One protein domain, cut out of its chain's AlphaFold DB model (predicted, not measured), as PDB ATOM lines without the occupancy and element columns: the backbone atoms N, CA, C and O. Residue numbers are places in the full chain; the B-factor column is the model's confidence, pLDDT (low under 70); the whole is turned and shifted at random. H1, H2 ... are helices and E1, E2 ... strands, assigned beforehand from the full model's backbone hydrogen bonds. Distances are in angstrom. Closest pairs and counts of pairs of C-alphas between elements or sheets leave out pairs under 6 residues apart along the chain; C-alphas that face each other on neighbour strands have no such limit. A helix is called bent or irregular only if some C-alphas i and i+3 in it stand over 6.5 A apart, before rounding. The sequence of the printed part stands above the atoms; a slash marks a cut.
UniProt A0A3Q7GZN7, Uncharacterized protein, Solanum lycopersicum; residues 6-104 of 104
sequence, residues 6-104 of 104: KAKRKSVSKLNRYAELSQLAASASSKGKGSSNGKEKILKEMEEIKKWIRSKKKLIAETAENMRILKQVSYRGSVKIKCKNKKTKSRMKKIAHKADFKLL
ATOM      1  N   LYS A   6     -14.312  -6.349   6.134       51.22
ATOM      2  CA  LYS A   6     -13.239  -7.370   6.207       51.22
ATOM      3  C   LYS A   6     -13.103  -8.181   4.911       51.22
ATOM      4  O   LYS A   6     -11.991  -8.388   4.432       51.22
ATOM      5  N   ALA A   7     -14.216  -8.573   4.289       51.22
ATOM      6  CA  ALA A   7     -14.194  -9.283   3.004       51.22
ATOM      7  C   ALA A   7     -13.646  -8.411   1.856       51.22
ATOM      8  O   ALA A   7     -12.982  -8.916   0.950       51.22
ATOM      9  N   LYS A   8     -13.871  -7.088   1.929       54.38
ATOM     10  CA  LYS A   8     -13.398  -6.120   0.930       54.38
ATOM     11  C   LYS A   8     -11.869  -5.980   0.946       54.38
ATOM     12  O   LYS A   8     -11.271  -5.953  -0.123       54.38
ATOM     13  N   ARG A   9     -11.238  -5.973   2.131       60.44
ATOM     14  CA  ARG A   9      -9.766  -5.893   2.278       60.44
ATOM     15  C   ARG A   9      -9.038  -7.161   1.812       60.44
ATOM     16  O   ARG A   9      -7.961  -7.062   1.237       60.44
ATOM     17  N   LYS A  10      -9.640  -8.345   1.987       67.69
ATOM     18  CA  LYS A  10      -9.011  -9.631   1.619       67.69
ATOM     19  C   LYS A  10      -8.727  -9.778   0.117       67.69
ATOM     20  O   LYS A  10      -7.722 -10.379  -0.241       67.69
ATOM     21  N   SER A  11      -9.583  -9.233  -0.754       69.25
ATOM     22  CA  SER A  11      -9.386  -9.338  -2.214       69.25
ATOM     23  C   SER A  11      -8.175  -8.536  -2.686       69.25
ATOM     24  O   SER A  11      -7.358  -9.047  -3.443       69.25
ATOM     25  N   VAL A  12      -8.039  -7.305  -2.192       72.69
ATOM     26  CA  VAL A  12      -6.911  -6.427  -2.524       72.69
ATOM     27  C   VAL A  12      -5.616  -6.983  -1.940       72.69
ATOM     28  O   VAL A  12      -4.625  -7.074  -2.647       72.69
ATOM     29  N   SER A  13      -5.650  -7.449  -0.688       79.19
ATOM     30  CA  SER A  13      -4.491  -8.065  -0.035       79.19
ATOM     31  C   SER A  13      -3.973  -9.297  -0.788       79.19
ATOM     32  O   SER A  13      -2.770  -9.401  -1.000       79.19
ATOM     33  N   LYS A  14      -4.852 -10.189  -1.274       80.50
ATOM     34  CA  LYS A  14      -4.426 -11.338  -2.096       80.50
ATOM     35  C   LYS A  14      -3.849 -10.932  -3.454       80.50
ATOM     36  O   LYS A  14      -2.918 -11.578  -3.920       80.50
ATOM     37  N   LEU A  15      -4.388  -9.888  -4.089       79.44
ATOM     38  CA  LEU A  15      -3.859  -9.386  -5.363       79.44
ATOM     39  C   LEU A  15      -2.488  -8.730  -5.189       79.44
ATOM     40  O   LEU A  15      -1.592  -9.012  -5.976       79.44
ATOM     41  N   ASN A  16      -2.308  -7.936  -4.132       81.56
ATOM     42  CA  ASN A  16      -1.011  -7.355  -3.798       81.56
ATOM     43  C   ASN A  16       0.010  -8.457  -3.495       81.56
ATOM     44  O   ASN A  16       1.100  -8.435  -4.049       81.56
ATOM     45  N   ARG A  17      -0.384  -9.486  -2.733       83.69
ATOM     46  CA  ARG A  17       0.495 -10.623  -2.445       83.69
ATOM     47  C   ARG A  17       0.893 -11.392  -3.702       83.69
ATOM     48  O   ARG A  17       2.042 -11.784  -3.832       83.69
ATOM     49  N   TYR A  18      -0.010 -11.557  -4.671       83.94
ATOM     50  CA  TYR A  18       0.358 -12.115  -5.976       83.94
ATOM     51  C   TYR A  18       1.357 -11.225  -6.729       83.94
ATOM     52  O   TYR A  18       2.258 -11.749  -7.376       83.94
ATOM     53  N   ALA A  19       1.208  -9.898  -6.658       81.62
ATOM     54  CA  ALA A  19       2.155  -8.960  -7.261       81.62
ATOM     55  C   ALA A  19       3.553  -9.119  -6.644       81.62
ATOM     56  O   ALA A  19       4.529  -9.284  -7.372       81.62
ATOM     57  N   GLU A  20       3.622  -9.171  -5.311       84.44
ATOM     58  CA  GLU A  20       4.857  -9.403  -4.555       84.44
ATOM     59  C   GLU A  20       5.487 -10.751  -4.920       84.44
ATOM     60  O   GLU A  20       6.669 -10.806  -5.242       84.44
ATOM     61  N   LEU A  21       4.700 -11.833  -4.960       83.50
ATOM     62  CA  LEU A  21       5.174 -13.158  -5.371       83.50
ATOM     63  C   LEU A  21       5.673 -13.170  -6.817       83.50
ATOM     64  O   LEU A  21       6.692 -13.789  -7.105       83.50
ATOM     65  N   SER A  22       4.994 -12.470  -7.727       80.44
ATOM     66  CA  SER A  22       5.422 -12.353  -9.122       80.44
ATOM     67  C   SER A  22       6.742 -11.591  -9.245       80.44
ATOM     68  O   SER A  22       7.582 -11.957 -10.066       80.44
ATOM     69  N   GLN A  23       6.939 -10.549  -8.437       81.44
ATOM     70  CA  GLN A  23       8.183  -9.786  -8.401       81.44
ATOM     71  C   GLN A  23       9.311 -10.588  -7.746       81.44
ATOM     72  O   GLN A  23      10.428 -10.587  -8.252       81.44
ATOM     73  N   LEU A  24       9.019 -11.335  -6.677       79.50
ATOM     74  CA  LEU A  24       9.953 -12.270  -6.051       79.50
ATOM     75  C   LEU A  24      10.363 -13.381  -7.022       79.50
ATOM     76  O   LEU A  24      11.547 -13.681  -7.121       79.50
ATOM     77  N   ALA A  25       9.421 -13.946  -7.781       76.81
ATOM     78  CA  ALA A  25       9.702 -14.946  -8.809       76.81
ATOM     79  C   ALA A  25      10.601 -14.384  -9.923       76.81
ATOM     80  O   ALA A  25      11.545 -15.056 -10.344       76.81
ATOM     81  N   ALA A  26      10.337 -13.151 -10.372       75.12
ATOM     82  CA  ALA A  26      11.153 -12.465 -11.370       75.12
ATOM     83  C   ALA A  26      12.564 -12.164 -10.838       75.12
ATOM     84  O   ALA A  26      13.545 -12.520 -11.484       75.12
ATOM     85  N   SER A  27      12.682 -11.607  -9.630       71.75
ATOM     86  CA  SER A  27      13.969 -11.324  -8.978       71.75
ATOM     87  C   SER A  27      14.775 -12.593  -8.685       71.75
ATOM     88  O   SER A  27      15.989 -12.606  -8.871       71.75
ATOM     89  N   ALA A  28      14.112 -13.685  -8.293       66.31
ATOM     90  CA  ALA A  28      14.734 -14.998  -8.108       66.31
ATOM     91  C   ALA A  28      15.180 -15.645  -9.431       66.31
ATOM     92  O   ALA A  28      15.879 -16.657  -9.422       66.31
ATOM     93  N   SER A  29      14.762 -15.104 -10.579       60.62
ATOM     94  CA  SER A  29      15.235 -15.539 -11.891       60.62
ATOM     95  C   SER A  29      16.502 -14.811 -12.343       60.62
ATOM     96  O   SER A  29      17.210 -15.341 -13.193       60.62
ATOM     97  N   SER A  30      16.804 -13.638 -11.773       58.56
ATOM     98  CA  SER A  30      17.868 -12.740 -12.254       58.56
ATOM     99  C   SER A  30      19.210 -12.888 -11.526       58.56
ATOM    100  O   SER A  30      20.213 -12.352 -11.988       58.56
ATOM    101  N   LYS A  31      19.259 -13.587 -10.386       49.69
ATOM    102  CA  LYS A  31      20.491 -13.825  -9.615       49.69
ATOM    103  C   LYS A  31      20.646 -15.320  -9.352       49.69
ATOM    104  O   LYS A  31      19.728 -15.963  -8.854       49.69
ATOM    105  N   GLY A  32      21.792 -15.861  -9.761       58.81
ATOM    106  CA  GLY A  32      22.097 -17.288  -9.794       58.81
ATOM    107  C   GLY A  32      21.904 -18.045  -8.474       58.81
ATOM    108  O   GLY A  32      21.851 -17.466  -7.393       58.81
ATOM    109  N   LYS A  33      21.818 -19.377  -8.605       51.72
ATOM    110  CA  LYS A  33      21.798 -20.373  -7.514       51.72
ATOM    111  C   LYS A  33      20.756 -20.109  -6.410       51.72
ATOM    112  O   LYS A  33      21.028 -20.264  -5.226       51.72
ATOM    113  N   GLY A  34      19.528 -19.760  -6.790       51.22
ATOM    114  CA  GLY A  34      18.384 -19.797  -5.878       51.22
ATOM    115  C   GLY A  34      17.845 -21.222  -5.737       51.22
ATOM    116  O   GLY A  34      17.459 -21.823  -6.736       51.22
ATOM    117  N   SER A  35      17.824 -21.750  -4.511       55.44
ATOM    118  CA  SER A  35      17.302 -23.079  -4.158       55.44
ATOM    119  C   SER A  35      15.967 -23.381  -4.861       55.44
ATOM    120  O   SER A  35      15.001 -22.624  -4.710       55.44
ATOM    121  N   SER A  36      15.899 -24.491  -5.608       62.88
ATOM    122  CA  SER A  36      14.711 -24.933  -6.365       62.88
ATOM    123  C   SER A  36      13.440 -24.947  -5.507       62.88
ATOM    124  O   SER A  36      12.352 -24.614  -5.975       62.88
ATOM    125  N   ASN A  37      13.606 -25.211  -4.209       67.44
ATOM    126  CA  ASN A  37      12.533 -25.302  -3.225       67.44
ATOM    127  C   ASN A  37      11.824 -23.952  -2.961       67.44
ATOM    128  O   ASN A  37      10.630 -23.907  -2.668       67.44
ATOM    129  N   GLY A  38      12.541 -22.826  -3.076       70.81
ATOM    130  CA  GLY A  38      11.971 -21.486  -2.889       70.81
ATOM    131  C   GLY A  38      11.100 -21.047  -4.069       70.81
ATOM    132  O   GLY A  38      10.000 -20.530  -3.870       70.81
ATOM    133  N   LYS A  39      11.554 -21.316  -5.302       74.44
ATOM    134  CA  LYS A  39      10.771 -21.060  -6.523       74.44
ATOM    135  C   LYS A  39       9.492 -21.891  -6.549       74.44
ATOM    136  O   LYS A  39       8.436 -21.355  -6.874       74.44
ATOM    137  N   GLU A  40       9.572 -23.163  -6.169       80.38
ATOM    138  CA  GLU A  40       8.407 -24.047  -6.150       80.38
ATOM    139  C   GLU A  40       7.333 -23.562  -5.164       80.38
ATOM    140  O   GLU A  40       6.162 -23.464  -5.531       80.38
ATOM    141  N   LYS A  41       7.723 -23.141  -3.950       83.00
ATOM    142  CA  LYS A  41       6.789 -22.544  -2.977       83.00
ATOM    143  C   LYS A  41       6.117 -21.278  -3.511       83.00
ATOM    144  O   LYS A  41       4.905 -21.132  -3.362       83.00
ATOM    145  N   ILE A  42       6.875 -20.389  -4.160       83.00
ATOM    146  CA  ILE A  42       6.333 -19.158  -4.755       83.00
ATOM    147  C   ILE A  42       5.326 -19.497  -5.861       83.00
ATOM    148  O   ILE A  42       4.221 -18.956  -5.869       83.00
ATOM    149  N   LEU A  43       5.667 -20.421  -6.764       82.69
ATOM    150  CA  LEU A  43       4.774 -20.853  -7.842       82.69
ATOM    151  C   LEU A  43       3.497 -21.506  -7.301       82.69
ATOM    152  O   LEU A  43       2.407 -21.213  -7.796       82.69
ATOM    153  N   LYS A  44       3.613 -22.329  -6.254       86.19
ATOM    154  CA  LYS A  44       2.478 -22.984  -5.596       86.19
ATOM    155  C   LYS A  44       1.545 -21.967  -4.935       86.19
ATOM    156  O   LYS A  44       0.342 -22.003  -5.187       86.19
ATOM    157  N   GLU A  45       2.083 -21.002  -4.184       86.12
ATOM    158  CA  GLU A  45       1.284 -19.930  -3.567       86.12
ATOM    159  C   GLU A  45       0.624 -19.040  -4.641       86.12
ATOM    160  O   GLU A  45      -0.557 -18.694  -4.537       86.12
ATOM    161  N   MET A  46       1.339 -18.734  -5.734       83.88
ATOM    162  CA  MET A  46       0.757 -18.041  -6.885       83.88
ATOM    163  C   MET A  46      -0.419 -18.830  -7.462       83.88
ATOM    164  O   MET A  46      -1.478 -18.242  -7.685       83.88
ATOM    165  N   GLU A  47      -0.275 -20.139  -7.683       85.12
ATOM    166  CA  GLU A  47      -1.332 -20.994  -8.227       85.12
ATOM    167  C   GLU A  47      -2.564 -21.068  -7.314       85.12
ATOM    168  O   GLU A  47      -3.696 -20.979  -7.801       85.12
ATOM    169  N   GLU A  48      -2.380 -21.138  -5.996       87.12
ATOM    170  CA  GLU A  48      -3.486 -21.065  -5.037       87.12
ATOM    171  C   GLU A  48      -4.241 -19.737  -5.133       87.12
ATOM    172  O   GLU A  48      -5.480 -19.707  -5.129       87.12
ATOM    173  N   ILE A  49      -3.522 -18.621  -5.286       83.62
ATOM    174  CA  ILE A  49      -4.155 -17.321  -5.514       83.62
ATOM    175  C   ILE A  49      -4.881 -17.311  -6.866       83.62
ATOM    176  O   ILE A  49      -6.001 -16.797  -6.933       83.62
ATOM    177  N   LYS A  50      -4.328 -17.935  -7.920       83.62
ATOM    178  CA  LYS A  50      -5.016 -18.075  -9.217       83.62
ATOM    179  C   LYS A  50      -6.322 -18.852  -9.089       83.62
ATOM    180  O   LYS A  50      -7.362 -18.378  -9.551       83.62
ATOM    181  N   LYS A  51      -6.295 -20.012  -8.430       84.75
ATOM    182  CA  LYS A  51      -7.481 -20.838  -8.146       84.75
ATOM    183  C   LYS A  51      -8.518 -20.048  -7.348       84.75
ATOM    184  O   LYS A  51      -9.698 -20.039  -7.697       84.75
ATOM    185  N   TRP A  52      -8.076 -19.300  -6.338       84.56
ATOM    186  CA  TRP A  52      -8.957 -18.451  -5.542       84.56
ATOM    187  C   TRP A  52      -9.606 -17.331  -6.368       84.56
ATOM    188  O   TRP A  52     -10.808 -17.111  -6.245       84.56
ATOM    189  N   ILE A  53      -8.843 -16.648  -7.228       79.00
ATOM    190  CA  ILE A  53      -9.356 -15.611  -8.139       79.00
ATOM    191  C   ILE A  53     -10.408 -16.204  -9.077       79.00
ATOM    192  O   ILE A  53     -11.494 -15.642  -9.200       79.00
ATOM    193  N   ARG A  54     -10.130 -17.370  -9.676       76.12
ATOM    194  CA  ARG A  54     -11.068 -18.080 -10.563       76.12
ATOM    195  C   ARG A  54     -12.353 -18.500  -9.851       76.12
ATOM    196  O   ARG A  54     -13.430 -18.407 -10.430       76.12
ATOM    197  N   SER A  55     -12.261 -18.897  -8.584       80.75
ATOM    198  CA  SER A  55     -13.423 -19.223  -7.749       80.75
ATOM    199  C   SER A  55     -14.279 -17.987  -7.407       80.75
ATOM    200  O   SER A  55     -15.464 -18.098  -7.077       80.75
ATOM    201  N   LYS A  56     -13.723 -16.769  -7.498       76.94
ATOM    202  CA  LYS A  56     -14.428 -15.531  -7.147       76.94
ATOM    203  C   LYS A  56     -15.068 -14.860  -8.363       76.94
ATOM    204  O   LYS A  56     -14.410 -14.244  -9.186       76.94
ATOM    205  N   LYS A  57     -16.405 -14.809  -8.364       72.06
ATOM    206  CA  LYS A  57     -17.200 -14.018  -9.330       72.06
ATOM    207  C   LYS A  57     -17.061 -12.496  -9.170       72.06
ATOM    208  O   LYS A  57     -17.414 -11.755 -10.084       72.06
ATOM    209  N   LYS A  58     -16.627 -12.002  -8.001       77.75
ATOM    210  CA  LYS A  58     -16.492 -10.565  -7.693       77.75
ATOM    211  C   LYS A  58     -15.166 -10.296  -6.991       77.75
ATOM    212  O   LYS A  58     -14.925 -10.860  -5.925       77.75
ATOM    213  N   LEU A  59     -14.364  -9.392  -7.545       78.50
ATOM    214  CA  LEU A  59     -13.096  -8.950  -6.966       78.50
ATOM    215  C   LEU A  59     -13.006  -7.424  -6.944       78.50
ATOM    216  O   LEU A  59     -13.680  -6.721  -7.698       78.50
ATOM    217  N   ILE A  60     -12.197  -6.905  -6.026       78.94
ATOM    218  CA  ILE A  60     -11.935  -5.472  -5.895       78.94
ATOM    219  C   ILE A  60     -10.497  -5.236  -6.317       78.94
ATOM    220  O   ILE A  60      -9.588  -5.866  -5.780       78.94
ATOM    221  N   ALA A  61     -10.315  -4.310  -7.250       74.94
ATOM    222  CA  ALA A  61      -9.010  -3.815  -7.643       74.94
ATOM    223  C   ALA A  61      -8.919  -2.323  -7.300       74.94
ATOM    224  O   ALA A  61      -9.888  -1.572  -7.458       74.94
ATOM    225  N   GLU A  62      -7.753  -1.894  -6.818       74.75
ATOM    226  CA  GLU A  62      -7.481  -0.490  -6.468       74.75
ATOM    227  C   GLU A  62      -6.348   0.106  -7.316       74.75
ATOM    228  O   GLU A  62      -6.350   1.305  -7.604       74.75
ATOM    229  N   THR A  63      -5.427  -0.741  -7.784       74.88
ATOM    230  CA  THR A  63      -4.275  -0.369  -8.609       74.88
ATOM    231  C   THR A  63      -4.395  -0.921 -10.034       74.88
ATOM    232  O   THR A  63      -5.126  -1.879 -10.305       74.88
ATOM    233  N   ALA A  64      -3.664  -0.310 -10.970       74.38
ATOM    234  CA  ALA A  64      -3.577  -0.801 -12.347       74.38
ATOM    235  C   ALA A  64      -2.848  -2.155 -12.434       74.38
ATOM    236  O   ALA A  64      -3.179  -2.969 -13.294       74.38
ATOM    237  N   GLU A  65      -1.905  -2.420 -11.528       76.44
ATOM    238  CA  GLU A  65      -1.217  -3.711 -11.430       76.44
ATOM    239  C   GLU A  65      -2.165  -4.836 -11.029       76.44
ATOM    240  O   GLU A  65      -2.192  -5.869 -11.694       76.44
ATOM    241  N   ASN A  66      -3.055  -4.598 -10.060       78.25
ATOM    242  CA  ASN A  66      -4.075  -5.576  -9.674       78.25
ATOM    243  C   ASN A  66      -4.959  -5.966 -10.871       78.25
ATOM    244  O   ASN A  66      -5.339  -7.124 -11.015       78.25
ATOM    245  N   MET A  67      -5.244  -5.022 -11.775       74.62
ATOM    246  CA  MET A  67      -5.987  -5.293 -13.013       74.62
ATOM    247  C   MET A  67      -5.172  -6.085 -14.041       74.62
ATOM    248  O   MET A  67      -5.739  -6.922 -14.740       74.62
ATOM    249  N   ARG A  68      -3.857  -5.849 -14.142       78.38
ATOM    250  CA  ARG A  68      -2.964  -6.638 -15.009       78.38
ATOM    251  C   ARG A  68      -2.860  -8.082 -14.527       78.38
ATOM    252  O   ARG A  68      -2.980  -8.992 -15.340       78.38
ATOM    253  N   ILE A  69      -2.735  -8.280 -13.217       80.81
ATOM    254  CA  ILE A  69      -2.748  -9.604 -12.586       80.81
ATOM    255  C   ILE A  69      -4.072 -10.301 -12.879       80.81
ATOM    256  O   ILE A  69      -4.083 -11.417 -13.383       80.81
ATOM    257  N   LEU A  70      -5.203  -9.628 -12.651       77.88
ATOM    258  CA  LEU A  70      -6.511 -10.200 -12.966       77.88
ATOM    259  C   LEU A  70      -6.634 -10.571 -14.443       77.88
ATOM    260  O   LEU A  70      -7.148 -11.646 -14.723       77.88
ATOM    261  N   LYS A  71      -6.115  -9.750 -15.364       77.38
ATOM    262  CA  LYS A  71      -6.065 -10.063 -16.800       77.38
ATOM    263  C   LYS A  71      -5.240 -11.315 -17.100       77.38
ATOM    264  O   LYS A  71      -5.620 -12.092 -17.963       77.38
ATOM    265  N   GLN A  72      -4.115 -11.496 -16.417       76.12
ATOM    266  CA  GLN A  72      -3.226 -12.638 -16.633       76.12
ATOM    267  C   GLN A  72      -3.778 -13.932 -16.016       76.12
ATOM    268  O   GLN A  72      -3.514 -15.026 -16.503       76.12
ATOM    269  N   VAL A  73      -4.517 -13.809 -14.914       75.38
ATOM    270  CA  VAL A  73      -4.915 -14.936 -14.064       75.38
ATOM    271  C   VAL A  73      -6.359 -15.391 -14.306       75.38
ATOM    272  O   VAL A  73      -6.672 -16.584 -14.201       75.38
ATOM    273  N   SER A  74      -7.247 -14.446 -14.605       69.12
ATOM    274  CA  SER A  74      -8.673 -14.702 -14.811       69.12
ATOM    275  C   SER A  74      -8.951 -15.001 -16.280       69.12
ATOM    276  O   SER A  74      -8.355 -14.398 -17.167       69.12
ATOM    277  N   TYR A  75      -9.898 -15.901 -16.532       64.69
ATOM    278  CA  TYR A  75     -10.461 -16.086 -17.866       64.69
ATOM    279  C   TYR A  75     -11.308 -14.864 -18.265       64.69
ATOM    280  O   TYR A  75     -11.877 -14.180 -17.408       64.69
ATOM    281  N   ARG A  76     -11.362 -14.570 -19.571       60.69
ATOM    282  CA  ARG A  76     -12.141 -13.450 -20.136       60.69
ATOM    283  C   ARG A  76     -13.599 -13.528 -19.657       60.69
ATOM    284  O   ARG A  76     -14.180 -14.608 -19.622       60.69
ATOM    285  N   GLY A  77     -14.184 -12.399 -19.251       57.38
ATOM    286  CA  GLY A  77     -15.618 -12.295 -18.938       57.38
ATOM    287  C   GLY A  77     -16.108 -12.880 -17.606       57.38
ATOM    288  O   GLY A  77     -17.209 -12.539 -17.172       57.38
ATOM    289  N   SER A  78     -15.333 -13.711 -16.901       66.69
ATOM    290  CA  SER A  78     -15.862 -14.480 -15.759       66.69
ATOM    291  C   SER A  78     -15.883 -13.732 -14.417       66.69
ATOM    292  O   SER A  78     -16.565 -14.156 -13.480       66.69
ATOM    293  N   VAL A  79     -15.172 -12.606 -14.298       69.75
ATOM    294  CA  VAL A  79     -14.994 -11.887 -13.025       69.75
ATOM    295  C   VAL A  79     -15.520 -10.456 -13.117       69.75
ATOM    296  O   VAL A  79     -15.124  -9.679 -13.984       69.75
ATOM    297  N   LYS A  80     -16.391 -10.075 -12.174       73.88
ATOM    298  CA  LYS A  80     -16.834  -8.687 -11.996       73.88
ATOM    299  C   LYS A  80     -15.823  -7.927 -11.142       73.88
ATOM    300  O   LYS A  80     -15.592  -8.300  -9.988       73.88
ATOM    301  N   ILE A  81     -15.261  -6.848 -11.678       75.94
ATOM    302  CA  ILE A  81     -14.243  -6.055 -10.981       75.94
ATOM    303  C   ILE A  81     -14.843  -4.738 -10.511       75.94
ATOM    304  O   ILE A  81     -15.341  -3.950 -11.312       75.94
ATOM    305  N   LYS A  82     -14.751  -4.473  -9.207       78.00
ATOM    306  CA  LYS A  82     -15.121  -3.178  -8.633       78.00
ATOM    307  C   LYS A  82     -13.883  -2.299  -8.491       78.00
ATOM    308  O   LYS A  82     -12.977  -2.632  -7.726       78.00
ATOM    309  N   CYS A  83     -13.872  -1.169  -9.195       71.88
ATOM    310  CA  CYS A  83     -12.804  -0.169  -9.107       71.88
ATOM    311  C   CYS A  83     -13.194   0.905  -8.087       71.88
ATOM    312  O   CYS A  83     -14.136   1.665  -8.314       71.88
ATOM    313  N   LYS A  84     -12.484   0.979  -6.957       68.38
ATOM    314  CA  LYS A  84     -12.797   1.956  -5.899       68.38
ATOM    315  C   LYS A  84     -12.086   3.298  -6.049       68.38
ATOM    316  O   LYS A  84     -12.636   4.319  -5.649       68.38
ATOM    317  N   ASN A  85     -10.885   3.307  -6.615       71.62
ATOM    318  CA  ASN A  85     -10.054   4.502  -6.635       71.62
ATOM    319  C   ASN A  85     -10.384   5.387  -7.849       71.62
ATOM    320  O   ASN A  85     -10.248   4.959  -8.992       71.62
ATOM    321  N   LYS A  86     -10.822   6.631  -7.602       67.94
ATOM    322  CA  LYS A  86     -11.206   7.589  -8.656       67.94
ATOM    323  C   LYS A  86     -10.014   8.009  -9.527       67.94
ATOM    324  O   LYS A  86     -10.193   8.133 -10.735       67.94
ATOM    325  N   LYS A  87      -8.809   8.142  -8.952       71.62
ATOM    326  CA  LYS A  87      -7.597   8.584  -9.677       71.62
ATOM    327  C   LYS A  87      -7.141   7.568 -10.731       71.62
ATOM    328  O   LYS A  87      -6.743   7.937 -11.828       71.62
ATOM    329  N   THR A  88      -7.244   6.275 -10.429       68.94
ATOM    330  CA  THR A  88      -6.834   5.188 -11.337       68.94
ATOM    331  C   THR A  88      -7.991   4.637 -12.175       68.94
ATOM    332  O   THR A  88      -7.751   3.893 -13.126       68.94
ATOM    333  N   LYS A  89      -9.239   5.051 -11.900       71.25
ATOM    334  CA  LYS A  89     -10.465   4.539 -12.539       71.25
ATOM    335  C   LYS A  89     -10.425   4.585 -14.067       71.25
ATOM    336  O   LYS A  89     -10.822   3.614 -14.703       71.25
ATOM    337  N   SER A  90      -9.938   5.679 -14.660       75.44
ATOM    338  CA  SER A  90      -9.869   5.830 -16.123       75.44
ATOM    339  C   SER A  90      -8.888   4.833 -16.759       75.44
ATOM    340  O   SER A  90      -9.246   4.097 -17.681       75.44
ATOM    341  N   ARG A  91      -7.678   4.707 -16.193       73.88
ATOM    342  CA  ARG A  91      -6.687   3.697 -16.611       73.88
ATOM    343  C   ARG A  91      -7.215   2.272 -16.425       73.88
ATOM    344  O   ARG A  91      -7.051   1.440 -17.312       73.88
ATOM    345  N   MET A  92      -7.889   1.998 -15.310       73.62
ATOM    346  CA  MET A  92      -8.467   0.682 -15.030       73.62
ATOM    347  C   MET A  92      -9.603   0.339 -16.002       73.62
ATOM    348  O   MET A  92      -9.621  -0.770 -16.521       73.62
ATOM    349  N   LYS A  93     -10.490   1.281 -16.345       74.94
ATOM    350  CA  LYS A  93     -11.531   1.063 -17.367       74.94
ATOM    351  C   LYS A  93     -10.941   0.624 -18.711       74.94
ATOM    352  O   LYS A  93     -11.432  -0.340 -19.288       74.94
ATOM    353  N   LYS A  94      -9.856   1.263 -19.168       78.94
ATOM    354  CA  LYS A  94      -9.164   0.872 -20.413       78.94
ATOM    355  C   LYS A  94      -8.629  -0.563 -20.348       78.94
ATOM    356  O   LYS A  94      -8.749  -1.311 -21.315       78.94
ATOM    357  N   ILE A  95      -8.057  -0.958 -19.208       74.44
ATOM    358  CA  ILE A  95      -7.528  -2.316 -19.003       74.44
ATOM    359  C   ILE A  95      -8.664  -3.339 -18.941       74.44
ATOM    360  O   ILE A  95      -8.552  -4.383 -19.572       74.44
ATOM    361  N   ALA A  96      -9.756  -3.037 -18.233       71.38
ATOM    362  CA  ALA A  96     -10.921  -3.913 -18.156       71.38
ATOM    363  C   ALA A  96     -11.576  -4.127 -19.517       71.38
ATOM    364  O   ALA A  96     -11.865  -5.266 -19.857       71.38
ATOM    365  N   HIS A  97     -11.743  -3.065 -20.310       74.00
ATOM    366  CA  HIS A  97     -12.287  -3.167 -21.662       74.00
ATOM    367  C   HIS A  97     -11.411  -4.062 -22.551       74.00
ATOM    368  O   HIS A  97     -11.906  -4.985 -23.182       74.00
ATOM    369  N   LYS A  98     -10.083  -3.868 -22.529       73.69
ATOM    370  CA  LYS A  98      -9.130  -4.741 -23.246       73.69
ATOM    371  C   LYS A  98      -9.080  -6.181 -22.725       73.69
ATOM    372  O   LYS A  98      -8.544  -7.047 -23.409       73.69
ATOM    373  N   ALA A  99      -9.515  -6.418 -21.495       67.81
ATOM    374  CA  ALA A  99      -9.475  -7.721 -20.841       67.81
ATOM    375  C   ALA A  99     -10.850  -8.402 -20.782       67.81
ATOM    376  O   ALA A  99     -10.966  -9.463 -20.173       67.81
ATOM    377  N   ASP A 100     -11.872  -7.816 -21.416       70.19
ATOM    378  CA  ASP A 100     -13.239  -8.344 -21.413       70.19
ATOM    379  C   ASP A 100     -13.840  -8.465 -19.998       70.19
ATOM    380  O   ASP A 100     -14.612  -9.369 -19.688       70.19
ATOM    381  N   PHE A 101     -13.449  -7.582 -19.075       71.88
ATOM    382  CA  PHE A 101     -13.964  -7.608 -17.707       71.88
ATOM    383  C   PHE A 101     -15.180  -6.707 -17.536       71.88
ATOM    384  O   PHE A 101     -15.168  -5.527 -17.893       71.88
ATOM    385  N   LYS A 102     -16.209  -7.239 -16.867       68.62
ATOM    386  CA  LYS A 102     -17.401  -6.473 -16.499       68.62
ATOM    387  C   LYS A 102     -17.105  -5.617 -15.265       68.62
ATOM    388  O   LYS A 102     -16.953  -6.135 -14.155       68.62
ATOM    389  N   LEU A 103     -17.004  -4.302 -15.461       67.50
ATOM    390  CA  LEU A 103     -16.800  -3.343 -14.374       67.50
ATOM    391  C   LEU A 103     -18.112  -3.109 -13.602       67.50
ATOM    392  O   LEU A 103     -19.158  -2.917 -14.220       67.50
ATOM    393  N   LEU A 104     -18.039  -3.114 -12.266       66.94
ATOM    394  CA  LEU A 104     -19.097  -2.675 -11.336       66.94
ATOM    395  C   LEU A 104     -18.751  -1.302 -10.750       66.94
ATOM    396  O   LEU A 104     -19.682  -0.495 -10.572       66.94
TER     397      LEU A 104
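AT A GLANCE: This is residues 6 to 104 of the 104 residues of an uncharacterized protein of Solanum lycopersicum (UniProt A0A3Q7GZN7). What shape does the model show? A long helical hairpin, H1 and H2, carries a small head at its open end, made of the short helices H3 and H4 side by side and the parallel two-stranded sheet E1 E2; H3 crosses the hairpin there, and residues 30 to 37 stick out at the far end. What is printed? The printed part has 99 residues, with four named helices and two named strands in the order H1 H2 E1 H3 E2 H4, and its class is mostly helix. How large is it? It is compact, with a radius of gyration of the C-alphas of 14.3 A, yet elongated in outline, spanning 44 by 26 by 25 A.

IN THESE COORDINATES: Where does the hairpin run? H1, residues 6 to 30, begins at C-alpha 6 at (-13.239, -7.370, 6.207) and is 36.6 A long; H2, residues 36 to 55, is 28.7 A long. H1 is neither bent nor irregular, but only just: C-alphas 8 and 11 are 6.0 A apart. What follows? E1 is residues 58 to 61, 10.1 A; H3 is residues 64 to 73, 14.3 A; E2 is residues 80 to 83, 9.9 A. H4, residues 89 to 98, is 14.2 A long and ends at C-alpha 98 at (-9.130, -4.741, -23.246).

HOW THE PARTS SIT: What does the hub, H3, touch? It touches residues 12 to 19 of H1, about perpendicular at 78 degrees, with C-alphas 15 and 66 closest at 5.8 A. It touches residues 50 to 54 of H2, about perpendicular at 89 degrees, with C-alphas 50 and 73 closest at 5.8 A. It touches H4 at a shallow tilt of 21 degrees, the same way, with C-alphas 64 and 92 closest at 5.8 A. How do H1 and H2 stand? They form a helical hairpin, opposite ways at a shallow tilt of 34 degrees, only just short of steep, with C-alphas 18 and 46 closest at 6.0 A. How do the strands pair? E1 and E2 are parallel at 28 degrees, with N 59 and O 80 within hydrogen-bond range at 2.9 A; E1, H3 and E2 form a strand-helix-strand unit, two parallel neighbour strands with a helix between them along the chain, its crossover right-handed. What do the helix backbones show? In H2, H3 and H4 every O i to N i+4 pair is within hydrogen-bond range; in H1, 19 of 21 are.

THE WHOLE: How far does it reach? The two C-alphas farthest apart, those of Lys 33 and Leu 104, are 44.7 A apart. Are there cuts or long links? The printed part has no cut; no link is long, and the link from H3 to E2 is short but not tight. Where is confidence low? Among the 29 residues under 70 are 6 to 11, 28 to 37 and 74 to 79; the mean pLDDT of the printed part is 73.3.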